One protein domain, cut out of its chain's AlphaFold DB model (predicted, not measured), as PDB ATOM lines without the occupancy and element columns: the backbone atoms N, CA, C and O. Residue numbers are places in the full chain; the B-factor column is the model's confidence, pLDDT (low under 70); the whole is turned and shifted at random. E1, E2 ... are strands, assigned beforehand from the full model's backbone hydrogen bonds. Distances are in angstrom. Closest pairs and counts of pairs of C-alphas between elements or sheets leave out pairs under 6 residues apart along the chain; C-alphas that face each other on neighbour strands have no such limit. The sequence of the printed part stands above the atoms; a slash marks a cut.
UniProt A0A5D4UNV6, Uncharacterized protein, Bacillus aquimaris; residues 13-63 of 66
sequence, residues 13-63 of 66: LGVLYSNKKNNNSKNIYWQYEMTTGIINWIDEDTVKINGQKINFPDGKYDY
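What this domain is: This is residues 13 to 63 of the 66 residues of an uncharacterized protein of Bacillus aquimaris (UniProt A0A5D4UNV6). Two small antiparallel sheets sit one over the other, loosely and only partly face to face: the hairpin E1 and E2 makes one, and the three-stranded meander E3, E4, E5 makes the other. After E5 the printed part folds back towards the hairpin, where residues 61 to 62 pair in parallel with residues 29 to 30 of E2, while the loop between E1 and E2 reaches one end of the long axis at Lys 21. The printed part has 51 residues with five named strands, E1 to E5 in that order along the chain, and no named helix; the class is all strand, with 22 of the 51 residues, under half, in named elements. The whole is compact, with a radius of gyration of the C-alphas of 11.1 A, and its outline is elongated, spanning 35 by 21 by 15 A.

How they stand to each other: Begin at E1, residues 13 to 16, which forms a hairpin with E2, residues 26 to 32. The two are antiparallel at 165 degrees; look for N 14 and O 29, 2.8 A apart, and N 16 and O 26, 2.8 A apart, within hydrogen-bond range. Next comes E3, residues 39 to 41, apart from both E1 and E2. It forms a hairpin with E4, residues 46 to 49, antiparallel at 163 degrees, with N 48 and O 40 at 2.8 A. E4 forms another hairpin with E5, residues 52 to 55, antiparallel at 154 degrees, with N 54 and O 47 at 2.8 A. E3, E4 and E5 are a meander, each strand the antiparallel neighbour of the one before, with E3 and E5 as edge strands. Between the two sheets, the closest C-alphas of E2 and E5 are those of Ile 28 and Ile 54, 7.3 A apart, and those of E2 and E4 are Tyr 29 and Ile 49, 7.6 A apart. E1 is apart from E5, and only just apart from E4, at 8.1 A.

Where its parts are: Find C-alpha 13 at (231.465, 112.904, 216.608), where E1 begins and runs 10.1 A to Leu 16. E2, the longest strand, starts at C-alpha 26 at (240.372, 111.876, 211.040) and covers 18.0 A to Tyr 32. E3 takes residues 39 to 41, E4 residues 46 to 49, and E5 begins at Gln 52 and ends at C-alpha 55, at (234.558, 118.630, 201.899).

The domain as a whole: The two C-alphas farthest apart are those of Lys 21 and Glu 33, at 35.2 A. The printed part has no cut. The links E3 to E4 and E4 to E5 are tight, E1 to E2 and E2 to E3 are short, and no link is long. The mean pLDDT of the printed part is 89.5; look at residues 21 to 23 for the values under 70.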
ATOM      1  N   LEU A  13     230.140 112.949 217.221       93.88
ATOM      2  CA  LEU A  13     231.465 112.904 216.608       93.88
ATOM      3  C   LEU A  13     231.402 112.130 215.284       93.88
ATOM      4  O   LEU A  13     230.978 110.976 215.256       93.88
ATOM      5  N   GLY A  14     231.857 112.751 214.197       91.69
ATOM      6  CA  GLY A  14     232.043 112.107 212.898       91.69
ATOM      7  C   GLY A  14     233.519 111.829 212.628       91.69
ATOM      8  O   GLY A  14     234.346 112.745 212.683       91.69
ATOM      9  N   VAL A  15     233.841 110.574 212.307       92.38
ATOM     10  CA  VAL A  15     235.204 110.108 212.016       92.38
ATOM     11  C   VAL A  15     235.268 109.573 210.588       92.38
ATOM     12  O   VAL A  15     234.491 108.698 210.211       92.38
ATOM     13  N   LEU A  16     236.205 110.094 209.799       90.06
ATOM     14  CA  LEU A  16     236.494 109.620 208.451       90.06
ATOM     15  C   LEU A  16     237.557 108.524 208.497       90.06
ATOM     16  O   LEU A  16     238.646 108.738 209.032       90.06
ATOM     17  N   TYR A  17     237.263 107.390 207.865       87.12
ATOM     18  CA  TYR A  17     238.214 106.308 207.620       87.12
ATOM     19  C   TYR A  17     238.562 106.273 206.131       87.12
ATOM     20  O   TYR A  17     237.671 106.185 205.288       87.12
ATOM     21  N   SER A  18     239.853 106.363 205.799       80.94
ATOM     22  CA  SER A  18     240.330 106.321 204.412       80.94
ATOM     23  C   SER A  18     241.041 105.003 204.131       80.94
ATOM     24  O   SER A  18     241.963 104.632 204.846       80.94
ATOM     25  N   ASN A  19     240.691 104.335 203.030       78.00
ATOM     26  CA  ASN A  19     241.343 103.089 202.604       78.00
ATOM     27  C   ASN A  19     242.761 103.294 202.029       78.00
ATOM     28  O   ASN A  19     243.379 102.345 201.541       78.00
ATOM     29  N   LYS A  20     243.302 104.521 202.042       74.12
ATOM     30  CA  LYS A  20     244.674 104.783 201.589       74.12
ATOM     31  C   LYS A  20     245.681 104.166 202.567       74.12
ATOM     32  O   LYS A  20     245.516 104.222 203.779       74.12
ATOM     33  N   LYS A  21     246.765 103.618 202.006       59.16
ATOM     34  CA  LYS A  21     247.804 102.776 202.638       59.16
ATOM     35  C   LYS A  21     248.509 103.351 203.889       59.16
ATOM     36  O   LYS A  21     249.342 102.658 204.456       59.16
ATOM     37  N   ASN A  22     248.201 104.581 204.310       59.88
ATOM     38  CA  ASN A  22     248.792 105.270 205.465       59.88
ATOM     39  C   ASN A  22     247.689 105.785 206.414       59.88
ATOM     40  O   ASN A  22     247.522 106.979 206.654       59.88
ATOM     41  N   ASN A  23     246.870 104.817 206.824       64.69
ATOM     42  CA  ASN A  23     245.549 104.893 207.431       64.69
ATOM     43  C   ASN A  23     245.519 105.660 208.768       64.69
ATOM     44  O   ASN A  23     245.656 105.061 209.831       64.69
ATOM     45  N   ASN A  24     245.293 106.973 208.709       73.94
ATOM     46  CA  ASN A  24     244.924 107.766 209.879       73.94
ATOM     47  C   ASN A  24     243.440 108.115 209.778       73.94
ATOM     48  O   ASN A  24     243.019 108.786 208.832       73.94
ATOM     49  N   SER A  25     242.648 107.658 210.748       85.88
ATOM     50  CA  SER A  25     241.292 108.163 210.916       85.88
ATOM     51  C   SER A  25     241.351 109.639 211.304       85.88
ATOM     52  O   SER A  25     242.241 110.075 212.039       85.88
ATOM     53  N   LYS A  26     240.417 110.434 210.784       89.69
ATOM     54  CA  LYS A  26     240.372 111.876 211.040       89.69
ATOM     55  C   LYS A  26     239.014 112.261 211.596       89.69
ATOM     56  O   LYS A  26     237.986 111.894 211.036       89.69
ATOM     57  N   ASN A  27     239.011 113.043 212.670       92.31
ATOM     58  CA  ASN A  27     237.790 113.666 213.164       92.31
ATOM     59  C   ASN A  27     237.400 114.790 212.203       92.31
ATOM     60  O   ASN A  27     238.175 115.723 211.981       92.31
ATOM     61  N   ILE A  28     236.208 114.678 211.630       93.56
ATOM     62  CA  ILE A  28     235.699 115.596 210.607       93.56
ATOM     63  C   ILE A  28     234.469 116.371 211.074       93.56
ATOM     64  O   ILE A  28     234.099 117.348 210.438       93.56
ATOM     65  N   TYR A  29     233.827 115.958 212.164       95.62
ATOM     66  CA  TYR A  29     232.635 116.617 212.684       95.62
ATOM     67  C   TYR A  29     232.587 116.505 214.201       95.62
ATOM     68  O   TYR A  29     232.694 115.400 214.726       95.62
ATOM     69  N   TRP A  30     232.383 117.620 214.890       95.31
ATOM     70  CA  TRP A  30     232.116 117.664 216.319       95.31
ATOM     71  C   TRP A  30     231.023 118.688 216.598       95.31
ATOM     72  O   TRP A  30     231.211 119.876 216.340       95.31
ATOM     73  N   GLN A  31     229.914 118.231 217.180       93.88
ATOM     74  CA  GLN A  31     228.827 119.095 217.634       93.88
ATOM     75  C   GLN A  31     228.380 118.723 219.043       93.88
ATOM     76  O   GLN A  31     228.040 117.567 219.284       93.88
ATOM     77  N   TYR A  32     228.369 119.707 219.942       91.69
ATOM     78  CA  TYR A  32     227.803 119.608 221.293       91.69
ATOM     79  C   TYR A  32     226.304 119.944 221.291       91.69
ATOM     80  O   TYR A  32     225.820 120.545 220.331       91.69
ATOM     81  N   GLU A  33     225.578 119.521 222.329       89.88
ATOM     82  CA  GLU A  33     224.108 119.609 222.423       89.88
ATOM     83  C   GLU A  33     223.398 118.960 221.224       89.88
ATOM     84  O   GLU A  33     222.439 119.480 220.654       89.88
ATOM     85  N   MET A  34     223.893 117.792 220.812       89.25
ATOM     86  CA  MET A  34     223.339 117.048 219.686       89.25
ATOM     87  C   MET A  34     223.234 115.568 220.031       89.25
ATOM     88  O   MET A  34     224.192 114.945 220.486       89.25
ATOM     89  N   THR A  35     222.060 114.997 219.775       89.38
ATOM     90  CA  THR A  35     221.751 113.580 220.026       89.38
ATOM     91  C   THR A  35     221.521 112.789 218.741       89.38
ATOM     92  O   THR A  35     221.535 111.561 218.763       89.38
ATOM     93  N   THR A  36     221.325 113.469 217.609       90.94
ATOM     94  CA  THR A  36     221.038 112.858 216.307       90.94
ATOM     95  C   THR A  36     222.205 113.060 215.344       90.94
ATOM     96  O   THR A  36     222.827 114.117 215.309       90.94
ATOM     97  N   GLY A  37     222.524 112.032 214.556       91.50
ATOM     98  CA  GLY A  37     223.570 112.072 213.531       91.50
ATOM     99  C   GLY A  37     222.994 111.730 212.164       91.50
ATOM    100  O   GLY A  37     222.991 110.568 211.770       91.50
ATOM    101  N   ILE A  38     222.485 112.730 211.446       94.69
ATOM    102  CA  ILE A  38     221.956 112.561 210.090       94.69
ATOM    103  C   ILE A  38     223.083 112.826 209.097       94.69
ATOM    104  O   ILE A  38     223.594 113.944 209.017       94.69
ATOM    105  N   ILE A  39     223.437 111.804 208.321       93.88
ATOM    106  CA  ILE A  39     224.543 111.832 207.363       93.88
ATOM    107  C   ILE A  39     223.984 111.616 205.959       93.88
ATOM    108  O   ILE A  39     223.274 110.643 205.722       93.88
ATOM    109  N   ASN A  40     224.321 112.508 205.029       95.88
ATOM    110  CA  ASN A  40     223.978 112.373 203.614       95.88
ATOM    111  C   ASN A  40     225.191 112.720 202.754       95.88
ATOM    112  O   ASN A  40     225.773 113.789 202.926       95.88
ATOM    113  N   TRP A  41     225.544 111.857 201.809       94.62
ATOM    114  CA  TRP A  41     226.515 112.197 200.770       94.62
ATOM    115  C   TRP A  41     225.858 113.122 199.745       94.62
ATOM    116  O   TRP A  41     224.752 112.841 199.284       94.62
ATOM    117  N   ILE A  42     226.501 114.253 199.453       95.69
ATOM    118  CA  ILE A  42     226.038 115.203 198.430       95.69
ATOM    119  C   ILE A  42     226.699 114.875 197.087       95.69
ATOM    120  O   ILE A  42     226.037 114.923 196.053       95.69
ATOM    121  N   ASP A  43     227.981 114.525 197.121       94.81
ATOM    122  CA  ASP A  43     228.795 114.118 195.977       94.81
ATOM    123  C   ASP A  43     229.937 113.201 196.458       94.81
ATOM    124  O   ASP A  43     229.928 112.760 197.610       94.81
ATOM    125  N   GLU A  44     230.885 112.869 195.580       91.31
ATOM    126  CA  GLU A  44     231.983 111.932 195.868       91.31
ATOM    127  C   GLU A  44     232.916 112.414 196.990       91.31
ATOM    128  O   GLU A  44     233.444 111.593 197.742       91.31
ATOM    129  N   ASP A  45     233.066 113.732 197.149       93.06
ATOM    130  CA  ASP A  45     234.020 114.346 198.073       93.06
ATOM    131  C   ASP A  45     233.337 115.210 199.145       93.06
ATOM    132  O   ASP A  45     234.016 115.824 199.965       93.06
ATOM    133  N   THR A  46     232.004 115.242 199.200       94.75
ATOM    134  CA  THR A  46     231.257 116.104 200.123       94.75
ATOM    135  C   THR A  46     230.176 115.336 200.864       94.75
ATOM    136  O   THR A  46     229.230 114.798 200.281       94.75
ATOM    137  N   VAL A  47     230.243 115.391 202.195       95.31
ATOM    138  CA  VAL A  47     229.193 114.882 203.083       95.31
ATOM    139  C   VAL A  47     228.490 116.026 203.803       95.31
ATOM    140  O   VAL A  47     229.091 117.040 204.157       95.31
ATOM    141  N   LYS A  48     227.199 115.852 204.064       96.25
ATOM    142  CA  LYS A  48     226.396 116.704 204.934       96.25
ATOM    143  C   LYS A  48     226.071 115.965 206.223       96.25
ATOM    144  O   LYS A  48     225.370 114.957 206.184       96.25
ATOM    145  N   ILE A  49     226.528 116.498 207.353       95.69
ATOM    146  CA  ILE A  49     226.247 115.974 208.694       95.69
ATOM    147  C   ILE A  49     225.440 117.027 209.453       95.69
ATOM    148  O   ILE A  49     225.918 118.136 209.671       95.69
ATOM    149  N   ASN A  50     224.188 116.712 209.801       94.06
ATOM    150  CA  ASN A  50     223.275 117.604 210.538       94.06
ATOM    151  C   ASN A  50     223.179 119.038 209.984       94.06
ATOM    152  O   ASN A  50     223.108 120.009 210.733       94.06
ATOM    153  N   GLY A  51     223.198 119.198 208.660       93.25
ATOM    154  CA  GLY A  51     223.163 120.525 208.035       93.25
ATOM    155  C   GLY A  51     224.525 121.037 207.572       93.25
ATOM    156  O   GLY A  51     224.572 121.735 206.561       93.25
ATOM    157  N   GLN A  52     225.609 120.632 208.238       94.25
ATOM    158  CA  GLN A  52     226.969 121.093 207.965       94.25
ATOM    159  C   GLN A  52     227.586 120.324 206.804       94.25
ATOM    160  O   GLN A  52     227.566 119.094 206.796       94.25
ATOM    161  N   LYS A  53     228.130 121.045 205.821       95.75
ATOM    162  CA  LYS A  53     228.839 120.451 204.683       95.75
ATOM    163  C   LYS A  53     230.319 120.311 205.013       95.75
ATOM    164  O   LYS A  53     230.936 121.263 205.480       95.75
ATOM    165  N   ILE A  54     230.878 119.139 204.749       95.00
ATOM    166  CA  ILE A  54     232.285 118.824 204.966       95.00
ATOM    167  C   ILE A  54     232.852 118.295 203.654       95.00
ATOM    168  O   ILE A  54     232.390 117.268 203.158       95.00
ATOM    169  N   ASN A  55     233.858 118.996 203.130       94.25
ATOM    170  CA  ASN A  55     234.558 118.630 201.899       94.25
ATOM    171  C   ASN A  55     235.821 117.827 202.238       94.25
ATOM    172  O   ASN A  55     236.622 118.252 203.068       94.25
ATOM    173  N   PHE A  56     236.036 116.693 201.591       87.25
ATOM    174  CA  PHE A  56     237.176 115.813 201.812       87.25
ATOM    175  C   PHE A  56     238.385 116.181 200.942       87.25
ATOM    176  O   PHE A  56     238.228 116.810 199.899       87.25
ATOM    177  N   PRO A  57     239.611 115.804 201.365       86.88
ATOM    178  CA  PRO A  57     239.964 115.119 202.621       86.88
ATOM    179  C   PRO A  57     240.185 116.072 203.814       86.88
ATOM    180  O   PRO A  57     240.334 115.635 204.963       86.88
ATOM    181  N   ASP A  58     240.241 117.379 203.558       87.25
ATOM    182  CA  ASP A  58     240.771 118.340 204.525       87.25
ATOM    183  C   ASP A  58     239.722 118.986 205.424       87.25
ATOM    184  O   ASP A  58     240.047 119.361 206.558       87.25
ATOM    185  N   GLY A  59     238.474 119.033 204.970       91.25
ATOM    186  CA  GLY A  59     237.363 119.638 205.681       91.25
ATOM    187  C   GLY A  59     237.105 118.999 207.036       91.25
ATOM    188  O   GLY A  59     237.273 117.796 207.259       91.25
ATOM    189  N   LYS A  60     236.687 119.856 207.957       94.50
ATOM    190  CA  LYS A  60     236.230 119.493 209.287       94.50
ATOM    191  C   LYS A  60     235.221 120.528 209.758       94.50
ATOM    192  O   LYS A  60     235.301 121.690 209.372       94.50
ATOM    193  N   TYR A  61     234.335 120.105 210.637       94.69
ATOM    194  CA  TYR A  61     233.452 120.963 211.397       94.69
ATOM    195  C   TYR A  61     233.709 120.727 212.881       94.69
ATOM    196  O   TYR A  61     233.713 119.587 213.344       94.69
ATOM    197  N   ASP A  62     233.941 121.797 213.624       93.62
ATOM    198  CA  ASP A  62     234.074 121.764 215.073       93.62
ATOM    199  C   ASP A  62     233.324 122.970 215.620       93.62
ATOM    200  O   ASP A  62     233.716 124.103 215.360       93.62
ATOM    201  N   TYR A  63     232.249 122.734 216.369       91.12
ATOM    202  CA  TYR A  63     231.398 123.796 216.914       91.12
ATOM    203  C   TYR A  63     232.149 124.818 217.785       91.12
ATOM    204  O   TYR A  63     231.666 125.929 217.994       91.12
TER     205      TYR A  63